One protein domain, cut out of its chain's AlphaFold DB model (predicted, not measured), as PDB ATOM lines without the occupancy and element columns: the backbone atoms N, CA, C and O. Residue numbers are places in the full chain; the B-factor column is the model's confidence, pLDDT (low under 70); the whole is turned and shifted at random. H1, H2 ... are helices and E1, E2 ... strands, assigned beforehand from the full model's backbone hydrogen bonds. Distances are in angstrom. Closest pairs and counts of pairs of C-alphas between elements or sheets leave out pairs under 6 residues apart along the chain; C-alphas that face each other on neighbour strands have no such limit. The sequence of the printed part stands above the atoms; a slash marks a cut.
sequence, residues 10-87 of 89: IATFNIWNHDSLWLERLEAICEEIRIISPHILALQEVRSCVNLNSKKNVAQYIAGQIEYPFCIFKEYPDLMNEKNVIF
ATOM      1  N   ILE A  10      29.749 -22.998 -61.855       91.69
ATOM      2  CA  ILE A  10      28.420 -23.354 -61.368       91.69
ATOM      3  C   ILE A  10      28.375 -24.870 -61.238       91.69
ATOM      4  O   ILE A  10      28.692 -25.574 -62.195       91.69
ATOM      5  N   ALA A  11      27.986 -25.363 -60.067       92.00
ATOM      6  CA  ALA A  11      27.789 -26.784 -59.816       92.00
ATOM      7  C   ALA A  11      26.344 -27.055 -59.411       92.00
ATOM      8  O   ALA A  11      25.706 -26.246 -58.732       92.00
ATOM      9  N   THR A  12      25.833 -28.218 -59.804       91.88
ATOM     10  CA  THR A  12      24.533 -28.690 -59.348       91.88
ATOM     11  C   THR A  12      24.578 -30.161 -58.964       91.88
ATOM     12  O   THR A  12      25.181 -30.960 -59.677       91.88
ATOM     13  N   PHE A  13      23.956 -30.503 -57.834       91.12
ATOM     14  CA  PHE A  13      23.914 -31.870 -57.321       91.12
ATOM     15  C   PHE A  13      22.521 -32.239 -56.840       91.12
ATOM     16  O   PHE A  13      21.969 -31.582 -55.957       91.12
ATOM     17  N   ASN A  14      22.026 -33.379 -57.309       89.19
ATOM     18  CA  ASN A  14      21.010 -34.116 -56.579       89.19
ATOM     19  C   ASN A  14      21.720 -34.935 -55.494       89.19
ATOM     20  O   ASN A  14      22.520 -35.813 -55.817       89.19
ATOM     21  N   ILE A  15      21.455 -34.630 -54.221       89.81
ATOM     22  CA  ILE A  15      22.163 -35.251 -53.091       89.81
ATOM     23  C   ILE A  15      21.482 -36.509 -52.546       89.81
ATOM     24  O   ILE A  15      21.928 -37.054 -51.536       89.81
ATOM     25  N   TRP A  16      20.438 -36.972 -53.238       89.94
ATOM     26  CA  TRP A  16      19.704 -38.207 -52.996       89.94
ATOM     27  C   TRP A  16      19.218 -38.372 -51.549       89.94
ATOM     28  O   TRP A  16      19.938 -38.832 -50.652       89.94
ATOM     29  N   ASN A  17      17.943 -38.042 -51.331       84.94
ATOM     30  CA  ASN A  17      17.296 -38.101 -50.020       84.94
ATOM     31  C   ASN A  17      16.989 -39.553 -49.583       84.94
ATOM     32  O   ASN A  17      15.834 -39.948 -49.450       84.94
ATOM     33  N   HIS A  18      18.020 -40.362 -49.340       87.81
ATOM     34  CA  HIS A  18      17.893 -41.756 -48.903       87.81
ATOM     35  C   HIS A  18      18.601 -42.011 -47.564       87.81
ATOM     36  O   HIS A  18      19.642 -41.424 -47.293       87.81
ATOM     37  N   ASP A  19      18.086 -42.894 -46.709       87.44
ATOM     38  CA  ASP A  19      18.612 -43.029 -45.336       87.44
ATOM     39  C   ASP A  19      19.950 -43.765 -45.225       87.44
ATOM     40  O   ASP A  19      20.709 -43.533 -44.286       87.44
ATOM     41  N   SER A  20      20.266 -44.649 -46.173       91.56
ATOM     42  CA  SER A  20      21.494 -45.456 -46.134       91.56
ATOM     43  C   SER A  20      22.737 -44.579 -45.997       91.56
ATOM     44  O   SER A  20      22.935 -43.742 -46.856       91.56
ATOM     45  N   LEU A  21      23.597 -44.765 -44.994       92.69
ATOM     46  CA  LEU A  21      24.869 -44.020 -44.871       92.69
ATOM     47  C   LEU A  21      24.719 -42.486 -45.003       92.69
ATOM     48  O   LEU A  21      25.544 -41.817 -45.627       92.69
ATOM     49  N   TRP A  22      23.600 -41.928 -44.528       92.06
ATOM     50  CA  TRP A  22      23.249 -40.528 -44.779       92.06
ATOM     51  C   TRP A  22      24.315 -39.540 -44.277       92.06
ATOM     52  O   TRP A  22      24.635 -38.583 -44.980       92.06
ATOM     53  N   LEU A  23      24.879 -39.774 -43.088       91.56
ATOM     54  CA  LEU A  23      25.876 -38.875 -42.500       91.56
ATOM     55  C   LEU A  23      27.201 -38.935 -43.265       91.56
ATOM     56  O   LEU A  23      27.736 -37.894 -43.631       91.56
ATOM     57  N   GLU A  24      27.668 -40.137 -43.591       94.19
ATOM     58  CA  GLU A  24      28.892 -40.359 -44.360       94.19
ATOM     59  C   GLU A  24      28.772 -39.768 -45.770       94.19
ATOM     60  O   GLU A  24      29.701 -39.141 -46.278       94.19
ATOM     61  N   ARG A  25      27.600 -39.900 -46.407       94.19
ATOM     62  CA  ARG A  25      27.347 -39.238 -47.692       94.19
ATOM     63  C   ARG A  25      27.349 -37.725 -47.566       94.19
ATOM     64  O   ARG A  25      27.871 -37.061 -48.452       94.19
ATOM     65  N   LEU A  26      26.755 -37.172 -46.510       92.25
ATOM     66  CA  LEU A  26      26.724 -35.728 -46.301       92.25
ATOM     67  C   LEU A  26      28.136 -35.152 -46.122       92.25
ATOM     68  O   LEU A  26      28.421 -34.074 -46.645       92.25
ATOM     69  N   GLU A  27      29.021 -35.878 -45.442       93.12
ATOM     70  CA  GLU A  27      30.443 -35.538 -45.334       93.12
ATOM     71  C   GLU A  27      31.126 -35.573 -46.707       93.12
ATOM     72  O   GLU A  27      31.712 -34.568 -47.114       93.12
ATOM     73  N   ALA A  28      30.950 -36.659 -47.467       94.44
ATOM     74  CA  ALA A  28      31.502 -36.791 -48.816       94.44
ATOM     75  C   ALA A  28      30.991 -35.699 -49.778       94.44
ATOM     76  O   ALA A  28      31.757 -35.154 -50.568       94.44
ATOM     77  N   ILE A  29      29.713 -35.316 -49.684       93.50
ATOM     78  CA  ILE A  29      29.138 -34.200 -50.450       93.50
ATOM     79  C   ILE A  29      29.856 -32.889 -50.112       93.50
ATOM     80  O   ILE A  29      30.198 -32.126 -51.015       93.50
ATOM     81  N   CYS A  30      30.100 -32.613 -48.826       92.62
ATOM     82  CA  CYS A  30      30.832 -31.412 -48.417       92.62
ATOM     83  C   CYS A  30      32.269 -31.411 -48.958       92.62
ATOM     84  O   CYS A  30      32.751 -30.369 -49.398       92.62
ATOM     85  N   GLU A  31      32.956 -32.554 -48.930       94.31
ATOM     86  CA  GLU A  31      34.303 -32.695 -49.494       94.31
ATOM     87  C   GLU A  31      34.323 -32.452 -51.005       94.31
ATOM     88  O   GLU A  31      35.126 -31.648 -51.480       94.31
ATOM     89  N   GLU A  32      33.391 -33.052 -51.745       95.44
ATOM     90  CA  GLU A  32      33.279 -32.888 -53.196       95.44
ATOM     91  C   GLU A  32      33.033 -31.419 -53.581       95.44
ATOM     92  O   GLU A  32      33.704 -30.866 -54.456       95.44
ATOM     93  N   ILE A  33      32.127 -30.735 -52.871       92.56
ATOM     94  CA  ILE A  33      31.861 -29.304 -53.077       92.56
ATOM     95  C   ILE A  33      33.125 -28.469 -52.831       92.56
ATOM     96  O   ILE A  33      33.406 -27.555 -53.608       92.56
ATOM     97  N   ARG A  34      33.907 -28.773 -51.783       91.56
ATOM     98  CA  ARG A  34      35.167 -28.059 -51.500       91.56
ATOM     99  C   ARG A  34      36.203 -28.266 -52.597       91.56
ATOM    100  O   ARG A  34      36.870 -27.304 -52.966       91.56
ATOM    101  N   ILE A  35      36.325 -29.488 -53.119       93.50
ATOM    102  CA  ILE A  35      37.254 -29.819 -54.208       93.50
ATOM    103  C   ILE A  35      36.890 -29.043 -55.477       93.50
ATOM    104  O   ILE A  35      37.762 -28.463 -56.121       93.50
ATOM    105  N   ILE A  36      35.601 -28.992 -55.819       92.62
ATOM    106  CA  ILE A  36      35.119 -28.296 -57.021       92.62
ATOM    107  C   ILE A  36      35.186 -26.772 -56.859       92.62
ATOM    108  O   ILE A  36      35.396 -26.058 -57.843       92.62
ATOM    109  N   SER A  37      35.015 -26.269 -55.632       90.12
ATOM    110  CA  SER A  37      35.024 -24.841 -55.291       90.12
ATOM    111  C   SER A  37      34.164 -23.997 -56.258       90.12
ATOM    112  O   SER A  37      34.681 -23.123 -56.976       90.12
ATOM    113  N   PRO A  38      32.856 -24.309 -56.385       90.75
ATOM    114  CA  PRO A  38      31.973 -23.601 -57.301       90.75
ATOM    115  C   PRO A  38      31.657 -22.199 -56.777       90.75
ATOM    116  O   PRO A  38      31.413 -22.012 -55.599       90.75
ATOM    117  N   HIS A  39      31.567 -21.213 -57.662       88.25
ATOM    118  CA  HIS A  39      31.075 -19.884 -57.293       88.25
ATOM    119  C   HIS A  39      29.568 -19.890 -57.024       88.25
ATOM    120  O   HIS A  39      29.086 -19.102 -56.228       88.25
ATOM    121  N   ILE A  40      28.816 -20.762 -57.706       87.88
ATOM    122  CA  ILE A  40      27.383 -20.951 -57.479       87.88
ATOM    123  C   ILE A  40      27.103 -22.442 -57.321       87.88
ATOM    124  O   ILE A  40      27.450 -23.239 -58.194       87.88
ATOM    125  N   LEU A  41      26.434 -22.819 -56.238       89.56
ATOM    126  CA  LEU A  41      26.021 -24.195 -55.966       89.56
ATOM    127  C   LEU A  41      24.495 -24.299 -55.952       89.56
ATOM    128  O   LEU A  41      23.854 -23.542 -55.232       89.56
ATOM    129  N   ALA A  42      23.941 -25.258 -56.698       89.19
ATOM    130  CA  ALA A  42      22.518 -25.598 -56.710       89.19
ATOM    131  C   ALA A  42      22.277 -27.052 -56.265       89.19
ATOM    132  O   ALA A  42      22.613 -27.984 -56.996       89.19
ATOM    133  N   LEU A  43      21.674 -27.268 -55.097       88.12
ATOM    134  CA  LEU A  43      21.402 -28.619 -54.570       88.12
ATOM    135  C   LEU A  43      19.939 -29.039 -54.781       88.12
ATOM    136  O   LEU A  43      19.068 -28.183 -54.725       88.12
ATOM    137  N   GLN A  44      19.653 -30.328 -54.989       86.69
ATOM    138  CA  GLN A  44      18.299 -30.908 -55.041       86.69
ATOM    139  C   GLN A  44      18.164 -32.124 -54.115       86.69
ATOM    140  O   GLN A  44      19.162 -32.744 -53.764       86.69
ATOM    141  N   GLU A  45      16.922 -32.484 -53.757       85.06
ATOM    142  CA  GLU A  45      16.604 -33.559 -52.790       85.06
ATOM    143  C   GLU A  45      17.238 -33.338 -51.410       85.06
ATOM    144  O   GLU A  45      17.712 -34.248 -50.732       85.06
ATOM    145  N   VAL A  46      17.254 -32.082 -50.981       84.44
ATOM    146  CA  VAL A  46      17.824 -31.683 -49.699       84.44
ATOM    147  C   VAL A  46      16.803 -31.895 -48.580       84.44
ATOM    148  O   VAL A  46      15.738 -31.270 -48.591       84.44
ATOM    149  N   ARG A  47      17.170 -32.708 -47.577       83.81
ATOM    150  CA  ARG A  47      16.361 -32.951 -46.367       83.81
ATOM    151  C   ARG A  47      16.186 -31.689 -45.518       83.81
ATOM    152  O   ARG A  47      17.124 -30.904 -45.331       83.81
ATOM    153  N   SER A  48      15.021 -31.567 -44.895       80.50
ATOM    154  CA  SER A  48      14.696 -30.551 -43.891       80.50
ATOM    155  C   SER A  48      15.497 -30.691 -42.596       80.50
ATOM    156  O   SER A  48      15.611 -29.728 -41.843       80.50
ATOM    157  N   CYS A  49      16.112 -31.848 -42.336       83.06
ATOM    158  CA  CYS A  49      16.937 -32.079 -41.153       83.06
ATOM    159  C   CYS A  49      18.169 -32.935 -41.473       83.06
ATOM    160  O   CYS A  49      18.130 -33.854 -42.289       83.06
ATOM    161  N   VAL A  50      19.291 -32.629 -40.814       86.12
ATOM    162  CA  VAL A  50      20.524 -33.437 -40.911       86.12
ATOM    163  C   VAL A  50      20.348 -34.794 -40.232       86.12
ATOM    164  O   VAL A  50      20.864 -35.801 -40.702       86.12
ATOM    165  N   ASN A  51      19.634 -34.817 -39.111       84.38
ATOM    166  CA  ASN A  51      19.240 -36.011 -38.372       84.38
ATOM    167  C   ASN A  51      18.019 -35.668 -37.502       84.38
ATOM    168  O   ASN A  51      17.672 -34.492 -37.365       84.38
ATOM    169  N   LEU A  52      17.417 -36.681 -36.869       76.44
ATOM    170  CA  LEU A  52      16.200 -36.542 -36.050       76.44
ATOM    171  C   LEU A  52      16.319 -35.534 -34.891       76.44
ATOM    172  O   LEU A  52      15.307 -35.027 -34.420       76.44
ATOM    173  N   ASN A  53      17.536 -35.224 -34.439       79.81
ATOM    174  CA  ASN A  53      17.789 -34.330 -33.306       79.81
ATOM    175  C   ASN A  53      18.305 -32.945 -33.736       79.81
ATOM    176  O   ASN A  53      18.558 -32.082 -32.890       79.81
ATOM    177  N   SER A  54      18.503 -32.714 -35.035       78.69
ATOM    178  CA  SER A  54      19.116 -31.491 -35.541       78.69
ATOM    179  C   SER A  54      18.083 -30.384 -35.719       78.69
ATOM    180  O   SER A  54      17.120 -30.531 -36.463       78.69
ATOM    181  N   LYS A  55      18.349 -29.216 -35.123       78.31
ATOM    182  CA  LYS A  55      17.619 -27.970 -35.429       78.31
ATOM    183  C   LYS A  55      18.055 -27.327 -36.751       78.31
ATOM    184  O   LYS A  55      17.423 -26.374 -37.194       78.31
ATOM    185  N   LYS A  56      19.159 -27.801 -37.343       80.56
ATOM    186  CA  LYS A  56      19.669 -27.340 -38.639       80.56
ATOM    187  C   LYS A  56      19.159 -28.248 -39.751       80.56
ATOM    188  O   LYS A  56      19.263 -29.477 -39.635       80.56
ATOM    189  N   ASN A  57      18.695 -27.638 -40.836       83.06
ATOM    190  CA  ASN A  57      18.455 -28.358 -42.080       83.06
ATOM    191  C   ASN A  57      19.771 -28.653 -42.812       83.06
ATOM    192  O   ASN A  57      20.829 -28.109 -42.479       83.06
ATOM    193  N   VAL A  58      19.712 -29.536 -43.807       86.56
ATOM    194  CA  VAL A  58      20.904 -29.962 -44.553       86.56
ATOM    195  C   VAL A  58      21.548 -28.800 -45.301       86.56
ATOM    196  O   VAL A  58      22.772 -28.713 -45.344       86.56
ATOM    197  N   ALA A  59      20.748 -27.858 -45.804       83.00
ATOM    198  CA  ALA A  59      21.258 -26.660 -46.462       83.00
ATOM    199  C   ALA A  59      22.169 -25.833 -45.561       83.00
ATOM    200  O   ALA A  59      23.293 -25.507 -45.929       83.00
ATOM    201  N   GLN A  60      21.681 -25.539 -44.360       85.00
ATOM    202  CA  GLN A  60      22.400 -24.794 -43.336       85.00
ATOM    203  C   GLN A  60      23.667 -25.522 -42.900       85.00
ATOM    204  O   GLN A  60      24.670 -24.882 -42.592       85.00
ATOM    205  N   TYR A  61      23.618 -26.854 -42.843       89.44
ATOM    206  CA  TYR A  61      24.787 -27.656 -42.524       89.44
ATOM    207  C   TYR A  61      25.855 -27.523 -43.609       89.44
ATOM    208  O   TYR A  61      26.962 -27.099 -43.293       89.44
ATOM    209  N   ILE A  62      25.512 -27.805 -44.871       89.31
ATOM    210  CA  ILE A  62      26.455 -27.735 -45.996       89.31
ATOM    211  C   ILE A  62      27.018 -26.317 -46.129       89.31
ATOM    212  O   ILE A  62      28.232 -26.154 -46.160       89.31
ATOM    213  N   ALA A  63      26.163 -25.291 -46.114       85.38
ATOM    214  CA  ALA A  63      26.585 -23.892 -46.198       85.38
ATOM    215  C   ALA A  63      27.565 -23.507 -45.076       85.38
ATOM    216  O   ALA A  63      28.570 -22.849 -45.329       85.38
ATOM    217  N   GLY A  64      27.326 -23.979 -43.846       85.25
ATOM    218  CA  GLY A  64      28.233 -23.763 -42.718       85.25
ATOM    219  C   GLY A  64      29.563 -24.519 -42.817       85.25
ATOM    220  O   GLY A  64      30.529 -24.108 -42.187       85.25
ATOM    221  N   GLN A  65      29.626 -25.605 -43.591       85.31
ATOM    222  CA  GLN A  65      30.844 -26.393 -43.818       85.31
ATOM    223  C   GLN A  65      31.742 -25.837 -44.932       85.31
ATOM    224  O   GLN A  65      32.912 -26.225 -45.012       85.31
ATOM    225  N   ILE A  66      31.188 -24.986 -45.799       82.69
ATOM    226  CA  ILE A  66      31.874 -24.405 -46.965       82.69
ATOM    227  C   ILE A  66      31.961 -22.873 -46.912       82.69
ATOM    228  O   ILE A  66      32.544 -22.278 -47.808       82.69
ATOM    229  N   GLU A  67      31.398 -22.252 -45.872       82.88
ATOM    230  CA  GLU A  67      31.388 -20.799 -45.630       82.88
ATOM    231  C   GLU A  67      30.667 -19.968 -46.706       82.88
ATOM    232  O   GLU A  67      31.002 -18.808 -46.934       82.88
ATOM    233  N   TYR A  68      29.647 -20.532 -47.361       80.94
ATOM    234  CA  TYR A  68      28.883 -19.793 -48.372       80.94
ATOM    235  C   TYR A  68      27.638 -19.145 -47.745       80.94
ATOM    236  O   TYR A  68      26.953 -19.788 -46.937       80.94
ATOM    237  N   PRO A  69      27.267 -17.908 -48.126       81.06
ATOM    238  CA  PRO A  69      25.903 -17.448 -47.925       81.06
ATOM    239  C   PRO A  69      24.953 -18.383 -48.683       81.06
ATOM    240  O   PRO A  69      25.286 -18.928 -49.734       81.06
ATOM    241  N   PHE A  70      23.763 -18.592 -48.131       80.00
ATOM    242  CA  PHE A  70      22.808 -19.538 -48.692       80.00
ATOM    243  C   PHE A  70      21.393 -18.971 -48.678       80.00
ATOM    244  O   PHE A  70      20.998 -18.225 -47.779       80.00
ATOM    245  N   CYS A  71      20.607 -19.391 -49.661       79.25
ATOM    246  CA  CYS A  71      19.167 -19.206 -49.693       79.25
ATOM    247  C   CYS A  71      18.494 -20.571 -49.852       79.25
ATOM    248  O   CYS A  71      18.911 -21.374 -50.685       79.25
ATOM    249  N   ILE A  72      17.454 -20.832 -49.059       74.19
ATOM    250  CA  ILE A  72      16.628 -22.035 -49.189       74.19
ATOM    251  C   ILE A  72      15.390 -21.648 -49.977       74.19
ATOM    252  O   ILE A  72      14.566 -20.864 -49.497       74.19
ATOM    253  N   PHE A  73      15.257 -22.189 -51.183       68.12
ATOM    254  CA  PHE A  73      14.038 -22.033 -51.952       68.12
ATOM    255  C   PHE A  73      13.011 -23.066 -51.484       68.12
ATOM    256  O   PHE A  73      13.319 -24.251 -51.362       68.12
ATOM    257  N   LYS A  74      11.817 -22.550 -51.179       63.28
ATOM    258  CA  LYS A  74      10.654 -23.205 -50.565       63.28
ATOM    259  C   LYS A  74      10.420 -24.645 -51.051       63.28
ATOM    260  O   LYS A  74      10.544 -24.921 -52.242       63.28
ATOM    261  N   GLU A  75       9.989 -25.502 -50.127       54.03
ATOM    262  CA  GLU A  75       9.523 -26.869 -50.381       54.03
ATOM    263  C   GLU A  75       8.518 -26.910 -51.544       54.03
ATOM    264  O   GLU A  75       7.589 -26.096 -51.612       54.03
ATOM    265  N   TYR A  76       8.691 -27.866 -52.462       51.78
ATOM    266  CA  TYR A  76       7.635 -28.213 -53.412       51.78
ATOM    267  C   TYR A  76       6.367 -28.590 -52.619       51.78
ATOM    268  O   TYR A  76       6.486 -29.330 -51.643       51.78
ATOM    269  N   PRO A  77       5.161 -28.140 -53.015       51.12
ATOM    270  CA  PRO A  77       3.917 -28.376 -52.267       51.12
ATOM    271  C   PRO A  77       3.468 -29.849 -52.200       51.12
ATOM    272  O   PRO A  77       2.407 -30.141 -51.647       51.12
ATOM    273  N   ASP A  78       4.260 -30.782 -52.729       51.22
ATOM    274  CA  ASP A  78       3.948 -32.203 -52.707       51.22
ATOM    275  C   ASP A  78       4.438 -32.840 -51.403       51.22
ATOM    276  O   ASP A  78       5.613 -33.159 -51.223       51.22
ATOM    277  N   LEU A  79       3.456 -33.047 -50.524       45.47
ATOM    278  CA  LEU A  79       3.426 -33.645 -49.180       45.47
ATOM    279  C   LEU A  79       4.216 -34.951 -48.942       45.47
ATOM    280  O   LEU A  79       4.104 -35.519 -47.862       45.47
ATOM    281  N   MET A  80       4.981 -35.460 -49.908       48.16
ATOM    282  CA  MET A  80       5.619 -36.775 -49.809       48.16
ATOM    283  C   MET A  80       7.128 -36.783 -50.036       48.16
ATOM    284  O   MET A  80       7.741 -37.785 -49.694       48.16
ATOM    285  N   ASN A  81       7.748 -35.728 -50.581       48.53
ATOM    286  CA  ASN A  81       9.196 -35.716 -50.825       48.53
ATOM    287  C   ASN A  81       9.737 -34.282 -50.844       48.53
ATOM    288  O   ASN A  81       9.637 -33.586 -51.854       48.53
ATOM    289  N   GLU A  82      10.340 -33.851 -49.740       51.44
ATOM    290  CA  GLU A  82      11.032 -32.567 -49.636       51.44
ATOM    291  C   GLU A  82      12.115 -32.449 -50.727       51.44
ATOM    292  O   GLU A  82      13.115 -33.171 -50.733       51.44
ATOM    293  N   LYS A  83      11.911 -31.533 -51.677       51.94
ATOM    294  CA  LYS A  83      12.872 -31.194 -52.734       51.94
ATOM    295  C   LYS A  83      13.255 -29.728 -52.597       51.94
ATOM    296  O   LYS A  83      12.776 -28.888 -53.353       51.94
ATOM    297  N   ASN A  84      14.078 -29.415 -51.602       54.47
ATOM    298  CA  ASN A  84      14.584 -28.055 -51.440       54.47
ATOM    299  C   ASN A  84      15.687 -27.783 -52.469       54.47
ATOM    300  O   ASN A  84      16.528 -28.653 -52.714       54.47
ATOM    301  N   VAL A  85      15.674 -26.576 -53.043       55.34
ATOM    302  CA  VAL A  85      16.774 -26.064 -53.866       55.34
ATOM    303  C   VAL A  85      17.548 -25.031 -53.071       55.34
ATOM    304  O   VAL A  85      16.967 -24.066 -52.575       55.34
ATOM    305  N   ILE A  86      18.853 -25.240 -52.932       61.16
ATOM    306  CA  ILE A  86      19.734 -24.298 -52.238       61.16
ATOM    307  C   ILE A  86      20.586 -23.609 -53.276       61.16
ATOM    308  O   ILE A  86      21.245 -24.307 -54.037       61.16
ATOM    309  N   PHE A  87      20.596 -22.280 -53.261       59.59
ATOM    310  CA  PHE A  87      21.606 -21.496 -53.957       59.59
ATOM    311  C   PHE A  87      22.615 -20.997 -52.936       59.59
ATOM    312  O   PHE A  87      22.237 -20.295 -51.994       59.59
TER     313      PHE A  87
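AT A GLANCE: This is residues 10 to 87 of the 89 residues of an uncharacterized protein of Bacillus cereus (UniProt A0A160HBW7). A small four-stranded sheet has helix H2 packed over one face and its other face bare, while the longer helix H1 sits next to H2 and only grazes the sheet with its residues 29 to 36. The loop of the hairpin E3 and E4 reaches Leu 79, at the far end of the long axis from Ile 35 in H1. The printed part has 78 residues, with two named helices and four named strands in the order E1, H1, E2, H2, E3, E4. The mixed sheet runs E1, E2, E4, E3, and the class is mixed, helices and strands. The whole is compact, with a radius of gyration of the C-alphas of 11.8 A and spans of 33 by 25 by 20 A.

IN THESE COORDINATES: E1 is residues 10 to 14, 13.9 A long, and its C-alpha 10 stands at (28.420, -23.354, -61.368). H1, residues 22 to 36, is 21.0 A long and begins at C-alpha 22, (23.249, -40.528, -44.779). E2, residues 40 to 46, measures 16.3 A. H2 is residues 58 to 66, 12.5 A. E3, residues 70 to 73, measures 9.7 A. E4, residues 84 to 87, measures 9.9 A and ends at C-alpha 87, (21.606, -21.496, -53.957).

HOW THE PARTS SIT: E1, an edge strand, is parallel to E2 at 7 degrees, with N 11 and O 40 at 2.9 A and N 44 and O 13 at 2.8 A, within hydrogen-bond range. E1, H1 and E2 form a strand-helix-strand unit, two parallel neighbour strands with a helix between them in the chain, and its crossover is right-handed. E2 and E4 are antiparallel at 169 degrees, with N 43 and O 86 at 3.2 A. E4 and the other edge strand, E3, form an antiparallel hairpin at 145 degrees, with N 73 and O 85 at 2.9 A. E2, H2 and E3 form a split strand-helix-strand unit, with E4 between its two strands in the sheet, and its crossover is right-handed. H2 is on the sheet at a height over the sheet of 9.5 A. It lies over E4 and runs along the strands, at 16 degrees to E4 on the local plane. The closest C-alphas of H2 and E3 are those of Ala 63 and Phe 70, 6.3 A apart. H1 touches H2 with residues 30 to 34 alone, the closest C-alphas being those of Cys 30 and Ile 62 at 6.2 A. They run the same way at a steep tilt of 43 degrees. In H1 and H2 every O i to N i+4 pair is within hydrogen-bond range. E1 and E3 are apart, as are E2 and E3.

THE WHOLE: The two C-alphas farthest apart are those of Ile 35 and Leu 79, at 34.4 A. The printed part has no cut. The link from E2 to H2, with 11 residues, is long. The mean pLDDT of the printed part is 81.0, and residues 73 to 87 are under 70.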